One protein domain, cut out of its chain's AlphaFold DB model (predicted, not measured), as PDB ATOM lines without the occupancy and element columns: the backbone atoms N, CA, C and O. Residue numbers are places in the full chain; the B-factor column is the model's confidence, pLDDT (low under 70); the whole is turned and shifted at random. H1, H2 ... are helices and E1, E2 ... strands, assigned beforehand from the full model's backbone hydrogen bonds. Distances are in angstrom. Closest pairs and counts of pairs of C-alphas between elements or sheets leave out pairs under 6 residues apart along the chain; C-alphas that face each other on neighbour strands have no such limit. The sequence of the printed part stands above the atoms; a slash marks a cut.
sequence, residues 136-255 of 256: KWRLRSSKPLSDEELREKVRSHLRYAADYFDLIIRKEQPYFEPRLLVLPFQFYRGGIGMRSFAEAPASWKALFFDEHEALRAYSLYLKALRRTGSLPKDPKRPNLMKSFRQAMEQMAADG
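AT A GLANCE: This is residues 136 to 255 of the 256 residues of an uncharacterized protein of Siphonobacter aquaeclarae (UniProt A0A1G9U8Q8). A small two-stranded hairpin, E1 and E2, packs beside a core of three helices, with E2 the strand nearer to H4 and H5. In that core the long H1 and the shorter H5 run side by side in opposite ways, and H4 is set steeply to both; the four-residue helices H2 and H3 are small turns at its surface. The printed part has 120 residues, with five named helices and two named strands in the order H1 H2 E1 E2 H3 H4 H5; the sheet, in the order E1 - E2, is antiparallel, and the class is mostly helix. It is compact, with a radius of gyration of the C-alphas of 14.2 A, and elongated, spanning 47 by 26 by 24 A.

IN THESE COORDINATES: Find C-alpha 185 at (12.474, 22.655, 9.651), where E1, residues 185 to 188, begins; E2, residues 191 to 194, follows. Next look at C-alpha 147 at (22.176, 41.662, 11.344): from there H1 runs 34.6 A over residues 147 to 170. H4, residues 211 to 228, is 25.6 A long, and H5, residues 240 to 253, runs 20.0 A to C-alpha 253 at (28.123, 28.309, 4.385). The short helices are H2, residues 178 to 181, and H3, residues 202 to 205.

HOW THE PARTS SIT: Begin at the hairpin of E1 and E2: N 186 and O 193 are 2.8 A apart and N 188 and O 191 3.0 A, both within hydrogen-bond range. From E2, look to H4, where the closest C-alphas, of Met 194 and Leu 222, are 6.7 A apart. Toward H5 the closest, of Ile 192 and Phe 244, are 7.8 A apart. H4 touches H5 with residues 221 to 228 alone, closest at the C-alphas of Ala 224 and Met 251, 4.8 A, at a steep tilt of 66 degrees, opposite ways. H1 is the hub, touching three helices. It touches H5 at a shallow tilt of 23 degrees, opposite ways, with the C-alphas of Ala 162 and Arg 245 closest at 4.4 A. It touches H4 with residues 150 to 154 alone, at a steep tilt of 56 degrees, the same way, closest at the C-alphas of Leu 150 and Ala 217, 6.7 A. H1 and H2 only just touch, with 3 pairs of C-alphas within 8 A, the closest those of Ala 161 and Leu 181, 6.0 A. H3 is close to H4 but not clearly touching, with the C-alphas of Lys 205 and Ala 214 closest at 5.6 A. H1 is apart from both strands. In H1, H4 and H5 every O i to N i+4 pair is within hydrogen-bond range; H2 and H3 are too short for such a pair.

THE WHOLE: Look at Lys 143 and Lys 236 for the two C-alphas farthest apart, 47.7 A. The printed part has no cut, and the link from H4 to H5, 11 residues, is long. Mean pLDDT of the printed part is 93.1; you will find it under 70 at residues 234 to 237 and at residue 255.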
ATOM      1  N   LYS A 136      26.328  28.495  22.341       94.94
ATOM      2  CA  LYS A 136      25.866  29.877  22.580       94.94
ATOM      3  C   LYS A 136      24.625  30.247  21.758       94.94
ATOM      4  O   LYS A 136      23.808  31.047  22.199       94.94
ATOM      5  N   TRP A 137      24.443  29.629  20.586       95.69
ATOM      6  CA  TRP A 137      23.256  29.826  19.751       95.69
ATOM      7  C   TRP A 137      21.952  29.376  20.433       95.69
ATOM      8  O   TRP A 137      20.902  29.931  20.114       95.69
ATOM      9  N   ARG A 138      22.011  28.442  21.395       95.00
ATOM     10  CA  ARG A 138      20.854  27.946  22.161       95.00
ATOM     11  C   ARG A 138      20.379  28.904  23.249       95.00
ATOM     12  O   ARG A 138      19.272  28.753  23.752       95.00
ATOM     13  N   LEU A 139      21.212  29.866  23.637       93.50
ATOM     14  CA  LEU A 139      20.866  30.819  24.684       93.50
ATOM     15  C   LEU A 139      19.943  31.894  24.115       93.50
ATOM     16  O   LEU A 139      20.192  32.412  23.022       93.50
ATOM     17  N   ARG A 140      18.889  32.242  24.854       94.75
ATOM     18  CA  ARG A 140      18.012  33.354  24.481       94.75
ATOM     19  C   ARG A 140      18.805  34.661  24.457       94.75
ATOM     20  O   ARG A 140      19.539  34.959  25.397       94.75
ATOM     21  N   SER A 141      18.637  35.453  23.401       95.94
ATOM     22  CA  SER A 141      19.216  36.797  23.332       95.94
ATOM     23  C   SER A 141      18.611  37.687  24.427       95.94
ATOM     24  O   SER A 141      17.392  37.816  24.518       95.94
ATOM     25  N   SER A 142      19.445  38.324  25.252       95.31
ATOM     26  CA  SER A 142      18.995  39.272  26.289       95.31
ATOM     27  C   SER A 142      18.674  40.667  25.743       95.31
ATOM     28  O   SER A 142      18.066  41.481  26.434       95.31
ATOM     29  N   LYS A 143      19.081  40.938  24.502       97.75
ATOM     30  CA  LYS A 143      18.852  42.174  23.750       97.75
ATOM     31  C   LYS A 143      18.675  41.846  22.261       97.75
ATOM     32  O   LYS A 143      19.125  40.772  21.851       97.75
ATOM     33  N   PRO A 144      18.102  42.757  21.454       98.25
ATOM     34  CA  PRO A 144      18.088  42.606  20.005       98.25
ATOM     35  C   PRO A 144      19.504  42.448  19.436       98.25
ATOM     36  O   PRO A 144      20.429  43.159  19.837       98.25
ATOM     37  N   LEU A 145      19.649  41.532  18.487       98.12
ATOM     38  CA  LEU A 145      20.865  41.250  17.740       98.12
ATOM     39  C   LEU A 145      20.951  42.122  16.483       98.12
ATOM     40  O   LEU A 145      19.966  42.335  15.758       98.12
ATOM     41  N   SER A 146      22.170  42.570  16.187       98.00
ATOM     42  CA  SER A 146      22.516  43.117  14.873       98.00
ATOM     43  C   SER A 146      22.304  42.080  13.762       98.00
ATOM     44  O   SER A 146      22.171  40.879  14.010       98.00
ATOM     45  N   ASP A 147      22.268  42.541  12.512       97.62
ATOM     46  CA  ASP A 147      22.176  41.662  11.344       97.62
ATOM     47  C   ASP A 147      23.301  40.611  11.327       97.62
ATOM     48  O   ASP A 147      23.049  39.429  11.082       97.62
ATOM     49  N   GLU A 148      24.533  41.017  11.621       97.06
ATOM     50  CA  GLU A 148      25.707  40.146  11.651       97.06
ATOM     51  C   GLU A 148      25.635  39.118  12.789       97.06
ATOM     52  O   GLU A 148      25.864  37.929  12.548       97.06
ATOM     53  N   GLU A 149      25.264  39.536  14.004       97.56
ATOM     54  CA  GLU A 149      25.088  38.629  15.149       97.56
ATOM     55  C   GLU A 149      23.963  37.615  14.895       97.56
ATOM     56  O   GLU A 149      24.105  36.432  15.211       97.56
ATOM     57  N   LEU A 150      22.861  38.049  14.274       98.06
ATOM     58  CA  LEU A 150      21.745  37.175  13.928       98.06
ATOM     59  C   LEU A 150      22.147  36.139  12.870       98.06
ATOM     60  O   LEU A 150      21.826  34.956  13.013       98.06
ATOM     61  N   ARG A 151      22.889  36.556  11.831       97.56
ATOM     62  CA  ARG A 151      23.447  35.635  10.824       97.56
ATOM     63  C   ARG A 151      24.398  34.627  11.459       97.56
ATOM     64  O   ARG A 151      24.312  33.443  11.135       97.56
ATOM     65  N   GLU A 152      25.265  35.057  12.374       97.19
ATOM     66  CA  GLU A 152      26.175  34.144  13.072       97.19
ATOM     67  C   GLU A 152      25.423  33.160  13.976       97.19
ATOM     68  O   GLU A 152      25.733  31.971  13.965       97.19
ATOM     69  N   LYS A 153      24.381  33.600  14.692       97.69
ATOM     70  CA  LYS A 153      23.541  32.705  15.505       97.69
ATOM     71  C   LYS A 153      22.875  31.623  14.647       97.69
ATOM     72  O   LYS A 153      22.956  30.444  14.990       97.69
ATOM     73  N   VAL A 154      22.276  32.001  13.512       97.81
ATOM     74  CA  VAL A 154      21.674  31.059  12.546       97.81
ATOM     75  C   VAL A 154      22.723  30.098  11.980       97.81
ATOM     76  O   VAL A 154      22.499  28.890  11.922       97.81
ATOM     77  N   ARG A 155      23.903  30.608  11.612       97.06
ATOM     78  CA  ARG A 155      25.017  29.803  11.096       97.06
ATOM     79  C   ARG A 155      25.516  28.788  12.117       97.06
ATOM     80  O   ARG A 155      25.677  27.617  11.782       97.06
ATOM     81  N   SER A 156      25.755  29.221  13.350       97.12
ATOM     82  CA  SER A 156      26.187  28.363  14.453       97.12
ATOM     83  C   SER A 156      25.173  27.250  14.740       97.12
ATOM     84  O   SER A 156      25.562  26.102  14.946       97.12
ATOM     85  N   HIS A 157      23.876  27.552  14.662       97.50
ATOM     86  CA  HIS A 157      22.808  26.563  14.813       97.50
ATOM     87  C   HIS A 157      22.788  25.544  13.657       97.50
ATOM     88  O   HIS A 157      22.728  24.338  13.892       97.50
ATOM     89  N   LEU A 158      22.921  25.988  12.404       97.81
ATOM     90  CA  LEU A 158      23.021  25.083  11.249       97.81
ATOM     91  C   LEU A 158      24.278  24.201  11.304       97.81
ATOM     92  O   LEU A 158      24.200  23.009  11.010       97.81
ATOM     93  N   ARG A 159      25.419  24.747  11.746       97.44
ATOM     94  CA  ARG A 159      26.650  23.970  11.986       97.44
ATOM     95  C   ARG A 159      26.435  22.894  13.040       97.44
ATOM     96  O   ARG A 159      26.756  21.739  12.788       97.44
ATOM     97  N   TYR A 160      25.804  23.240  14.162       97.25
ATOM     98  CA  TYR A 160      25.432  22.252  15.170       97.25
ATOM     99  C   TYR A 160      24.579  21.121  14.576       97.25
ATOM    100  O   TYR A 160      24.810  19.948  14.864       97.25
ATOM    101  N   ALA A 161      23.601  21.452  13.729       97.25
ATOM    102  CA  ALA A 161      22.759  20.447  13.092       97.25
ATOM    103  C   ALA A 161      23.566  19.509  12.178       97.25
ATOM    104  O   ALA A 161      23.342  18.298  12.199       97.25
ATOM    105  N   ALA A 162      24.523  20.047  11.417       97.31
ATOM    106  CA  ALA A 162      25.460  19.244  10.635       97.31
ATOM    107  C   ALA A 162      26.294  18.308  11.526       97.31
ATOM    108  O   ALA A 162      26.355  17.108  11.255       97.31
ATOM    109  N   ASP A 163      26.865  18.838  12.610       97.06
ATOM    110  CA  ASP A 163      27.680  18.086  13.570       97.06
ATOM    111  C   ASP A 163      26.878  16.963  14.248       97.06
ATOM    112  O   ASP A 163      27.388  15.863  14.470       97.06
ATOM    113  N   TYR A 164      25.598  17.206  14.533       96.75
ATOM    114  CA  TYR A 164      24.688  16.199  15.073       96.75
ATOM    115  C   TYR A 164      24.452  15.044  14.096       96.75
ATOM    116  O   TYR A 164      24.568  13.879  14.479       96.75
ATOM    117  N   PHE A 165      24.174  15.337  12.821       96.44
ATOM    118  CA  PHE A 165      24.036  14.281  11.815       96.44
ATOM    119  C   PHE A 165      25.353  13.534  11.582       96.44
ATOM    120  O   PHE A 165      25.337  12.316  11.414       96.44
ATOM    121  N   ASP A 166      26.489  14.230  11.614       96.56
ATOM    122  CA  ASP A 166      27.813  13.610  11.550       96.56
ATOM    123  C   ASP A 166      28.053  12.632  12.710       96.56
ATOM    124  O   ASP A 166      28.479  11.496  12.491       96.56
ATOM    125  N   LEU A 167      27.698  13.026  13.936       96.06
ATOM    126  CA  LEU A 167      27.774  12.167  15.115       96.06
ATOM    127  C   LEU A 167      26.899  10.913  14.965       96.06
ATOM    128  O   LEU A 167      27.360   9.811  15.256       96.06
ATOM    129  N   ILE A 168      25.670  11.051  14.466       94.88
ATOM    130  CA  ILE A 168      24.765   9.916  14.213       94.88
ATOM    131  C   ILE A 168      25.356   8.950  13.192       94.88
ATOM    132  O   ILE A 168      25.336   7.738  13.410       94.88
ATOM    133  N   ILE A 169      25.919   9.476  12.099       94.81
ATOM    134  CA  ILE A 169      26.588   8.670  11.072       94.81
ATOM    135  C   ILE A 169      27.756   7.896  11.687       94.81
ATOM    136  O   ILE A 169      27.877   6.697  11.448       94.81
ATOM    137  N   ARG A 170      28.598   8.556  12.491       94.75
ATOM    138  CA  ARG A 170      29.768   7.931  13.130       94.75
ATOM    139  C   ARG A 170      29.405   6.895  14.192       94.75
ATOM    140  O   ARG A 170      30.188   5.975  14.410       94.75
ATOM    141  N   LYS A 171      28.242   7.039  14.828       93.75
ATOM    142  CA  LYS A 171      27.665   6.054  15.755       93.75
ATOM    143  C   LYS A 171      26.899   4.930  15.066       93.75
ATOM    144  O   LYS A 171      26.403   4.048  15.759       93.75
ATOM    145  N   GLU A 172      26.754   4.989  13.744       93.50
ATOM    146  CA  GLU A 172      25.930   4.058  12.965       93.50
ATOM    147  C   GLU A 172      24.472   3.998  13.461       93.50
ATOM    148  O   GLU A 172      23.786   2.983  13.343       93.50
ATOM    149  N   GLN A 173      23.975   5.105  14.020       92.25
ATOM    150  CA  GLN A 173      22.628   5.165  14.568       92.25
ATOM    151  C   GLN A 173      21.607   5.286  13.416       92.25
ATOM    152  O   GLN A 173      21.715   6.193  12.587       92.25
ATOM    153  N   PRO A 174      20.591   4.401  13.337       90.81
ATOM    154  CA  PRO A 174      19.678   4.352  12.191       90.81
ATOM    155  C   PRO A 174      18.562   5.406  12.246       90.81
ATOM    156  O   PRO A 174      17.742   5.492  11.333       90.81
ATOM    157  N   TYR A 175      18.505   6.195  13.318       91.62
ATOM    158  CA  TYR A 175      17.499   7.222  13.561       91.62
ATOM    159  C   TYR A 175      18.151   8.486  14.122       91.62
ATOM    160  O   TYR A 175      19.289   8.463  14.582       91.62
ATOM    161  N   PHE A 176      17.402   9.580  14.130       93.06
ATOM    162  CA  PHE A 176      17.778  10.812  14.813       93.06
ATOM    163  C   PHE A 176      16.577  11.362  15.574       93.06
ATOM    164  O   PHE A 176      15.438  10.981  15.305       93.06
ATOM    165  N   GLU A 177      16.829  12.270  16.509       91.00
ATOM    166  CA  GLU A 177      15.798  12.902  17.322       91.00
ATOM    167  C   GLU A 177      15.644  14.375  16.922       91.00
ATOM    168  O   GLU A 177      16.454  15.210  17.331       91.00
ATOM    169  N   PRO A 178      14.596  14.743  16.155       89.94
ATOM    170  CA  PRO A 178      14.401  16.121  15.701       89.94
ATOM    171  C   PRO A 178      14.354  17.151  16.837       89.94
ATOM    172  O   PRO A 178      14.739  18.301  16.632       89.94
ATOM    173  N   ARG A 179      13.917  16.745  18.039       87.00
ATOM    174  CA  ARG A 179      13.875  17.618  19.221       87.00
ATOM    175  C   ARG A 179      15.250  18.179  19.591       87.00
ATOM    176  O   ARG A 179      15.317  19.343  19.957       87.00
ATOM    177  N   LEU A 180      16.333  17.415  19.394       90.62
ATOM    178  CA  LEU A 180      17.699  17.841  19.732       90.62
ATOM    179  C   LEU A 180      18.197  18.976  18.828       90.62
ATOM    180  O   LEU A 180      19.070  19.751  19.216       90.62
ATOM    181  N   LEU A 181      17.614  19.107  17.635       93.88
ATOM    182  CA  LEU A 181      17.993  20.117  16.655       93.88
ATOM    183  C   LEU A 181      17.344  21.475  16.925       93.88
ATOM    184  O   LEU A 181      17.964  22.486  16.627       93.88
ATOM    185  N   VAL A 182      16.125  21.521  17.476       93.75
ATOM    186  CA  VAL A 182      15.363  22.767  17.720       93.75
ATOM    187  C   VAL A 182      15.318  23.660  16.463       93.75
ATOM    188  O   VAL A 182      15.556  24.852  16.533       93.75
ATOM    189  N   LEU A 183      15.080  23.093  15.276       96.12
ATOM    190  CA  LEU A 183      15.066  23.836  14.002       96.12
ATOM    191  C   LEU A 183      13.633  24.192  13.568       96.12
ATOM    192  O   LEU A 183      12.702  23.446  13.878       96.12
ATOM    193  N   PRO A 184      13.440  25.247  12.753       97.19
ATOM    194  CA  PRO A 184      12.144  25.558  12.143       97.19
ATOM    195  C   PRO A 184      11.828  24.649  10.937       97.19
ATOM    196  O   PRO A 184      10.881  24.887  10.185       97.19
ATOM    197  N   PHE A 185      12.630  23.601  10.737       96.75
ATOM    198  CA  PHE A 185      12.474  22.655   9.651       96.75
ATOM    199  C   PHE A 185      11.492  21.529   9.984       96.75
ATOM    200  O   PHE A 185      11.205  21.196  11.138       96.75
ATOM    201  N   GLN A 186      11.001  20.895   8.930       95.19
ATOM    202  CA  GLN A 186      10.332  19.611   8.986       95.19
ATOM    203  C   GLN A 186      11.158  18.603   8.195       95.19
ATOM    204  O   GLN A 186      11.555  18.864   7.063       95.19
ATOM    205  N   PHE A 187      11.425  17.455   8.806       93.75
ATOM    206  CA  PHE A 187      12.136  16.360   8.160       93.75
ATOM    207  C   PHE A 187      11.124  15.334   7.670       93.75
ATOM    208  O   PHE A 187      10.200  14.969   8.397       93.75
ATOM    209  N   TYR A 188      11.308  14.859   6.446       90.81
ATOM    210  CA  TYR A 188      10.478  13.826   5.838       90.81
ATOM    211  C   TYR A 188      11.358  12.789   5.148       90.81
ATOM    212  O   TYR A 188      12.564  12.975   4.959       90.81
ATOM    213  N   ARG A 189      10.755  11.660   4.767       83.50
ATOM    214  CA  ARG A 189      11.459  10.617   4.024       83.50
ATOM    215  C   ARG A 189      11.951  11.192   2.692       83.50
ATOM    216  O   ARG A 189      11.163  11.409   1.780       83.50
ATOM    217  N   GLY A 190      13.257  11.429   2.598       82.19
ATOM    218  CA  GLY A 190      13.902  11.948   1.391       82.19
ATOM    219  C   GLY A 190      13.939  13.473   1.259       82.19
ATOM    220  O   GLY A 190      14.260  13.949   0.173       82.19
ATOM    221  N   GLY A 191      13.641  14.250   2.311       89.88
ATOM    222  CA  GLY A 191      13.629  15.711   2.195       89.88
ATOM    223  C   GLY A 191      13.665  16.488   3.513       89.88
ATOM    224  O   GLY A 191      13.440  15.939   4.592       89.88
ATOM    225  N   ILE A 192      13.935  17.790   3.385       94.50
ATOM    226  CA  ILE A 192      13.808  18.804   4.438       94.50
ATOM    227  C   ILE A 192      12.912  19.920   3.907       94.50
ATOM    228  O   ILE A 192      13.007  20.288   2.734       94.50
ATOM    229  N   GLY A 193      12.047  20.442   4.767       94.81
ATOM    230  CA  GLY A 193      11.159  21.564   4.483       94.81
ATOM    231  C   GLY A 193      11.226  22.624   5.548       94.81
ATOM    232  O   GLY A 193      11.721  22.382   6.645       94.81
ATOM    233  N   MET A 194      10.674  23.787   5.230       96.44
ATOM    234  CA  MET A 194      10.445  24.852   6.195       96.44
ATOM    235  C   MET A 194       8.984  24.793   6.638       96.44
ATOM    236  O   MET A 194       8.095  24.821   5.788       96.44
ATOM    237  N   ARG A 195       8.733  24.715   7.947       96.56
ATOM    238  CA  ARG A 195       7.382  24.943   8.490       96.56
ATOM    239  C   ARG A 195       7.014  26.401   8.291       96.56
ATOM    240  O   ARG A 195       7.927  27.214   8.265       96.56
ATOM    241  N   SER A 196       5.733  26.761   8.231       97.88
ATOM    242  CA  SER A 196       5.377  28.184   8.287       97.88
ATOM    243  C   SER A 196       5.880  28.817   9.592       97.88
ATOM    244  O   SER A 196       6.066  28.130  10.598       97.88
ATOM    245  N   PHE A 197       6.085  30.138   9.614       98.31
ATOM    246  CA  PHE A 197       6.533  30.808  10.840       98.31
ATOM    247  C   PHE A 197       5.551  30.597  12.005       98.31
ATOM    248  O   PHE A 197       5.977  30.403  13.143       98.31
ATOM    249  N   ALA A 198       4.243  30.553  11.732       97.81
ATOM    250  CA  ALA A 198       3.224  30.252  12.735       97.81
ATOM    251  C   ALA A 198       3.439  28.865  13.376       97.81
ATOM    252  O   ALA A 198       3.394  28.750  14.599       97.81
ATOM    253  N   GLU A 199       3.780  27.858  12.570       97.56
ATOM    254  CA  GLU A 199       3.987  26.457  12.979       97.56
ATOM    255  C   GLU A 199       5.422  26.136  13.437       97.56
ATOM    256  O   GLU A 199       5.719  24.999  13.836       97.56
ATOM    257  N   ALA A 200       6.344  27.099  13.351       96.62
ATOM    258  CA  ALA A 200       7.706  26.921  13.836       96.62
ATOM    259  C   ALA A 200       7.694  26.630  15.354       96.62
ATOM    260  O   ALA A 200       6.904  27.248  16.079       96.62
ATOM    261  N   PRO A 201       8.551  25.718  15.858       94.44
ATOM    262  CA  PRO A 201       8.522  25.312  17.262       94.44
ATOM    263  C   PRO A 201       8.643  26.502  18.220       94.44
ATOM    264  O   PRO A 201       9.500  27.367  18.033       94.44
ATOM    265  N   ALA A 202       7.829  26.522  19.277       93.38
ATOM    266  CA  ALA A 202       7.888  27.577  20.291       93.38
ATOM    267  C   ALA A 202       9.277  27.663  20.950       93.38
ATOM    268  O   ALA A 202       9.804  28.759  21.122       93.38
ATOM    269  N   SER A 203       9.915  26.516  21.211       92.31
ATOM    270  CA  SER A 203      11.284  26.443  21.737       92.31
ATOM    271  C   SER A 203      12.324  27.055  20.794       92.31
ATOM    272  O   SER A 203      13.291  27.642  21.263       92.31
ATOM    273  N   TRP A 204      12.109  26.994  19.475       96.44
ATOM    274  CA  TRP A 204      12.960  27.678  18.499       96.44
ATOM    275  C   TRP A 204      12.740  29.195  18.517       96.44
ATOM    276  O   TRP A 204      13.707  29.954  18.528       96.44
ATOM    277  N   LYS A 205      11.482  29.656  18.578       97.00
ATOM    278  CA  LYS A 205      11.165  31.094  18.682       97.00
ATOM    279  C   LYS A 205      11.748  31.708  19.962       97.00
ATOM    280  O   LYS A 205      12.259  32.822  19.926       97.00
ATOM    281  N   ALA A 206      11.739  30.956  21.063       95.06
ATOM    282  CA  ALA A 206      12.267  31.377  22.360       95.06
ATOM    283  C   ALA A 206      13.797  31.583  22.394       95.06
ATOM    284  O   ALA A 206      14.309  32.142  23.363       95.06
ATOM    285  N   LEU A 207      14.533  31.172  21.351       96.06
ATOM    286  CA  LEU A 207      15.980  31.407  21.234       96.06
ATOM    287  C   LEU A 207      16.331  32.873  20.935       96.06
ATOM    288  O   LEU A 207      17.493  33.265  21.081       96.06
ATOM    289  N   PHE A 208      15.359  33.666  20.485       97.94
ATOM    290  CA  PHE A 208      15.540  35.047  20.042       97.94
ATOM    291  C   PHE A 208      15.013  36.041  21.080       97.94
ATOM    292  O   PHE A 208      14.305  35.671  22.022       97.94
ATOM    293  N   PHE A 209      15.390  37.312  20.930       98.12
ATOM    294  CA  PHE A 209      14.965  38.362  21.855       98.12
ATOM    295  C   PHE A 209      13.432  38.500  21.889       98.12
ATOM    296  O   PHE A 209      12.814  38.389  22.956       98.12
ATOM    297  N   ASP A 210      12.838  38.657  20.706       98.12
ATOM    298  CA  ASP A 210      11.405  38.809  20.469       98.12
ATOM    299  C   ASP A 210      10.951  38.090  19.177       98.12
ATOM    300  O   ASP A 210      11.737  37.452  18.468       98.12
ATOM    301  N   GLU A 211       9.653  38.175  18.873       98.25
ATOM    302  CA  GLU A 211       9.054  37.541  17.693       98.25
ATOM    303  C   GLU A 211       9.538  38.155  16.370       98.25
ATOM    304  O   GLU A 211       9.676  37.445  15.371       98.25
ATOM    305  N   HIS A 212       9.847  39.454  16.349       98.44
ATOM    306  CA  HIS A 212      10.321  40.138  15.149       98.44
ATOM    307  C   HIS A 212      11.740  39.682  14.771       98.44
ATOM    308  O   HIS A 212      12.019  39.395  13.603       98.44
ATOM    309  N   GLU A 213      12.635  39.537  15.751       98.62
ATOM    310  CA  GLU A 213      13.950  38.927  15.558       98.62
ATOM    311  C   GLU A 213      13.838  37.459  15.134       98.62
ATOM    312  O   GLU A 213      14.530  37.043  14.200       98.62
ATOM    313  N   ALA A 214      12.924  36.690  15.737       98.56
ATOM    314  CA  ALA A 214      12.657  35.321  15.306       98.56
ATOM    315  C   ALA A 214      12.203  35.271  13.835       98.56
ATOM    316  O   ALA A 214      12.678  34.433  13.073       98.56
ATOM    317  N   LEU A 215      11.342  36.188  13.383       98.62
ATOM    318  CA  LEU A 215      10.905  36.260  11.984       98.62
ATOM    319  C   LEU A 215      12.049  36.637  11.023       98.62
ATOM    320  O   LEU A 215      12.162  36.081   9.920       98.62
ATOM    321  N   ARG A 216      12.947  37.537  11.440       98.44
ATOM    322  CA  ARG A 216      14.181  37.844  10.692       98.44
ATOM    323  C   ARG A 216      15.068  36.602  10.578       98.44
ATOM    324  O   ARG A 216      15.503  36.267   9.476       98.44
ATOM    325  N   ALA A 217      15.268  35.867  11.674       98.38
ATOM    326  CA  ALA A 217      16.027  34.617  11.675       98.38
ATOM    327  C   ALA A 217      15.388  33.555  10.769       98.38
ATOM    328  O   ALA A 217      16.078  32.929   9.964       98.38
ATOM    329  N   TYR A 218      14.065  33.387  10.847       98.56
ATOM    330  CA  TYR A 218      13.288  32.493   9.985       98.56
ATOM    331  C   TYR A 218      13.562  32.767   8.502       98.56
ATOM    332  O   TYR A 218      13.778  31.844   7.715       98.56
ATOM    333  N   SER A 219      13.601  34.046   8.121       98.00
ATOM    334  CA  SER A 219      13.873  34.467   6.745       98.00
ATOM    335  C   SER A 219      15.283  34.074   6.288       98.00
ATOM    336  O   SER A 219      15.459  33.679   5.133       98.00
ATOM    337  N   LEU A 220      16.277  34.107   7.186       97.88
ATOM    338  CA  LEU A 220      17.635  33.625   6.907       97.88
ATOM    339  C   LEU A 220      17.663  32.107   6.677       97.88
ATOM    340  O   LEU A 220      18.231  31.663   5.680       97.88
ATOM    341  N   TYR A 221      16.989  31.323   7.525       97.88
ATOM    342  CA  TYR A 221      16.840  29.873   7.332       97.88
ATOM    343  C   TYR A 221      16.177  29.535   5.995       97.88
ATOM    344  O   TYR A 221      16.674  28.696   5.244       97.88
ATOM    345  N   LEU A 222      15.072  30.212   5.667       96.75
ATOM    346  CA  LEU A 222      14.348  29.992   4.418       96.75
ATOM    347  C   LEU A 222      15.208  30.341   3.194       96.75
ATOM    348  O   LEU A 222      15.199  29.610   2.203       96.75
ATOM    349  N   LYS A 223      15.964  31.443   3.259       96.50
ATOM    350  CA  LYS A 223      16.905  31.840   2.204       96.50
ATOM    351  C   LYS A 223      17.997  30.785   2.011       96.50
ATOM    352  O   LYS A 223      18.260  30.411   0.868       96.50
ATOM    353  N   ALA A 224      18.586  30.284   3.097       96.06
ATOM    354  CA  ALA A 224      19.610  29.242   3.052       96.06
ATOM    355  C   ALA A 224      19.067  27.927   2.459       96.06
ATOM    356  O   ALA A 224      19.673  27.353   1.551       96.06
ATOM    357  N   LEU A 225      17.874  27.499   2.884       95.25
ATOM    358  CA  LEU A 225      17.220  26.299   2.357       95.25
ATOM    359  C   LEU A 225      16.942  26.412   0.850       95.25
ATOM    360  O   LEU A 225      17.219  25.482   0.095       95.25
ATOM    361  N   ARG A 226      16.440  27.567   0.389       94.38
ATOM    362  CA  ARG A 226      16.180  27.819  -1.041       94.38
ATOM    363  C   ARG A 226      17.453  27.775  -1.888       94.38
ATOM    364  O   ARG A 226      17.402  27.254  -2.996       94.38
ATOM    365  N   ARG A 227      18.573  28.298  -1.376       92.88
ATOM    366  CA  ARG A 227      19.883  28.257  -2.057       92.88
ATOM    367  C   ARG A 227      20.435  26.836  -2.174       92.88
ATOM    368  O   ARG A 227      21.001  26.496  -3.206       92.88
ATOM    369  N   THR A 228      20.194  25.997  -1.166       90.88
ATOM    370  CA  THR A 228      20.572  24.573  -1.199       90.88
ATOM    371  C   THR A 228      19.840  23.823  -2.321       90.88
ATOM    372  O   THR A 228      20.400  22.932  -2.954       90.88
ATOM    373  N   GLY A 229      18.593  24.212  -2.620       83.12
ATOM    374  CA  GLY A 229      17.819  23.754  -3.779       83.12
ATOM    375  C   GLY A 229      17.248  22.342  -3.632       83.12
ATOM    376  O   GLY A 229      16.032  22.159  -3.633       83.12
ATOM    377  N   SER A 230      18.104  21.331  -3.485       82.50
ATOM    378  CA  SER A 230      17.696  19.939  -3.270       82.50
ATOM    379  C   SER A 230      18.652  19.228  -2.325       82.50
ATOM    380  O   SER A 230      19.815  19.608  -2.215       82.50
ATOM    381  N   LEU A 231      18.178  18.177  -1.651       82.75
ATOM    382  CA  LEU A 231      19.079  17.362  -0.847       82.75
ATOM    383  C   LEU A 231      20.143  16.709  -1.735       82.75
ATOM    384  O   LEU A 231      19.779  16.070  -2.730       82.75
ATOM    385  N   PRO A 232      21.427  16.793  -1.352       77.50
ATOM    386  CA  PRO A 232      22.488  16.069  -2.029       77.50
ATOM    387  C   PRO A 232      22.157  14.577  -2.105       77.50
ATOM    388  O   PRO A 232      21.851  13.937  -1.094       77.50
ATOM    389  N   LYS A 233      22.184  14.017  -3.315       75.75
ATOM    390  CA  LYS A 233      21.934  12.591  -3.547       75.75
ATOM    391  C   LYS A 233      23.272  11.871  -3.648       75.75
ATOM    392  O   LYS A 233      24.077  12.206  -4.510       75.75
ATOM    393  N   ASP A 234      23.486  10.859  -2.812       68.19
ATOM    394  CA  ASP A 234      24.551   9.881  -3.045       68.19
ATOM    395  C   ASP A 234      24.053   8.885  -4.111       68.19
ATOM    396  O   ASP A 234      23.085   8.159  -3.855       68.19
ATOM    397  N   PRO A 235      24.666   8.847  -5.310       65.19
ATOM    398  CA  PRO A 235      24.199   8.006  -6.407       65.19
ATOM    399  C   PRO A 235      24.430   6.510  -6.164       65.19
ATOM    400  O   PRO A 235      23.839   5.688  -6.856       65.19
ATOM    401  N   LYS A 236      25.294   6.136  -5.210       65.62
ATOM    402  CA  LYS A 236      25.674   4.740  -4.963       65.62
ATOM    403  C   LYS A 236      24.914   4.139  -3.788       65.62
ATOM    404  O   LYS A 236      24.578   2.957  -3.840       65.62
ATOM    405  N   ARG A 237      24.648   4.916  -2.731       63.69
ATOM    406  CA  ARG A 237      23.855   4.486  -1.564       63.69
ATOM    407  C   ARG A 237      23.161   5.687  -0.916       63.69
ATOM    408  O   ARG A 237      23.841   6.448  -0.231       63.69
ATOM    409  N   PRO A 238      21.833   5.856  -1.042       70.69
ATOM    410  CA  PRO A 238      21.141   6.972  -0.408       70.69
ATOM    411  C   PRO A 238      21.199   6.834   1.121       70.69
ATOM    412  O   PRO A 238      20.408   6.116   1.728       70.69
ATOM    413  N   ASN A 239      22.153   7.518   1.756       87.06
ATOM    414  CA  ASN A 239      22.199   7.680   3.204       87.06
ATOM    415  C   ASN A 239      21.580   9.034   3.553       87.06
ATOM    416  O   ASN A 239      22.205  10.080   3.389       87.06
ATOM    417  N   LEU A 240      20.342   8.993   4.047       90.69
ATOM    418  CA  LEU A 240      19.568  10.190   4.360       90.69
ATOM    419  C   LEU A 240      20.273  11.098   5.382       90.69
ATOM    420  O   LEU A 240      20.217  12.316   5.239       90.69
ATOM    421  N   MET A 241      20.981  10.530   6.367       93.69
ATOM    422  CA  MET A 241      21.715  11.323   7.360       93.69
ATOM    423  C   MET A 241      22.891  12.068   6.724       93.69
ATOM    424  O   MET A 241      23.128  13.224   7.062       93.69
ATOM    425  N   LYS A 242      23.590  11.459   5.751       93.56
ATOM    426  CA  LYS A 242      24.644  12.152   4.985       93.56
ATOM    427  C   LYS A 242      24.075  13.310   4.170       93.56
ATOM    428  O   LYS A 242      24.657  14.390   4.182       93.56
ATOM    429  N   SER A 243      22.927  13.108   3.521       93.00
ATOM    430  CA  SER A 243      22.235  14.173   2.789       93.00
ATOM    431  C   SER A 243      21.808  15.317   3.713       93.00
ATOM    432  O   SER A 243      21.981  16.479   3.359       93.00
ATOM    433  N   PHE A 244      21.287  15.009   4.907       95.38
ATOM    434  CA  PHE A 244      20.927  16.026   5.898       95.38
ATOM    435  C   PHE A 244      22.152  16.782   6.421       95.38
ATOM    436  O   PHE A 244      22.131  18.010   6.426       95.38
ATOM    437  N   ARG A 245      23.237  16.081   6.777       96.00
ATOM    438  CA  ARG A 245      24.525  16.683   7.164       96.00
ATOM    439  C   ARG A 245      25.011  17.677   6.105       96.00
ATOM    440  O   ARG A 245      25.231  18.838   6.425       96.00
ATOM    441  N   GLN A 246      25.113  17.244   4.846       95.12
ATOM    442  CA  GLN A 246      25.598  18.086   3.746       95.12
ATOM    443  C   GLN A 246      24.693  19.294   3.482       95.12
ATOM    444  O   GLN A 246      25.189  20.394   3.260       95.12
ATOM    445  N   ALA A 247      23.370  19.119   3.553       95.25
ATOM    446  CA  ALA A 247      22.438  20.235   3.424       95.25
ATOM    447  C   ALA A 247      22.620  21.269   4.549       95.25
ATOM    448  O   ALA A 247      22.613  22.467   4.281       95.25
ATOM    449  N   MET A 248      22.821  20.833   5.799       97.12
ATOM    450  CA  MET A 248      23.090  21.742   6.922       97.12
ATOM    451  C   MET A 248      24.427  22.477   6.766       97.12
ATOM    452  O   MET A 248      24.483  23.683   7.008       97.12
ATOM    453  N   GLU A 249      25.479  21.787   6.313       96.62
ATOM    454  CA  GLU A 249      26.784  22.398   6.015       96.62
ATOM    455  C   GLU A 249      26.664  23.477   4.930       96.62
ATOM    456  O   GLU A 249      27.168  24.588   5.105       96.62
ATOM    457  N   GLN A 250      25.951  23.180   3.840       95.44
ATOM    458  CA  GLN A 250      25.731  24.128   2.750       95.44
ATOM    459  C   GLN A 250      24.911  25.340   3.209       95.44
ATOM    460  O   GLN A 250      25.320  26.478   2.986       95.44
ATOM    461  N   MET A 251      23.808  25.119   3.932       96.00
ATOM    462  CA  MET A 251      23.005  26.210   4.492       96.00
ATOM    463  C   MET A 251      23.814  27.098   5.449       96.00
ATOM    464  O   MET A 251      23.618  28.313   5.471       96.00
ATOM    465  N   ALA A 252      24.726  26.516   6.235       96.25
ATOM    466  CA  ALA A 252      25.604  27.276   7.121       96.25
ATOM    467  C   ALA A 252      26.639  28.116   6.347       96.25
ATOM    468  O   ALA A 252      26.941  29.241   6.756       96.25
ATOM    469  N   ALA A 253      27.179  27.593   5.244       93.62
ATOM    470  CA  ALA A 253      28.123  28.309   4.385       93.62
ATOM    471  C   ALA A 253      27.452  29.478   3.641       93.62
ATOM    472  O   ALA A 253      27.999  30.577   3.605       93.62
ATOM    473  N   ASP A 254      26.230  29.265   3.146       80.38
ATOM    474  CA  ASP A 254      25.446  30.236   2.375       80.38
ATOM    475  C   ASP A 254      24.844  31.371   3.219       80.38
ATOM    476  O   ASP A 254      24.201  32.271   2.677       80.38
ATOM    477  N   GLY A 255      25.032  31.365   4.542       63.00
ATOM    478  CA  GLY A 255      24.688  32.477   5.435       63.00
ATOM    479  C   GLY A 255      25.604  33.706   5.293       63.00
ATOM    480  O   GLY A 255      25.691  34.497   6.236       63.00
TER     481      GLY A 255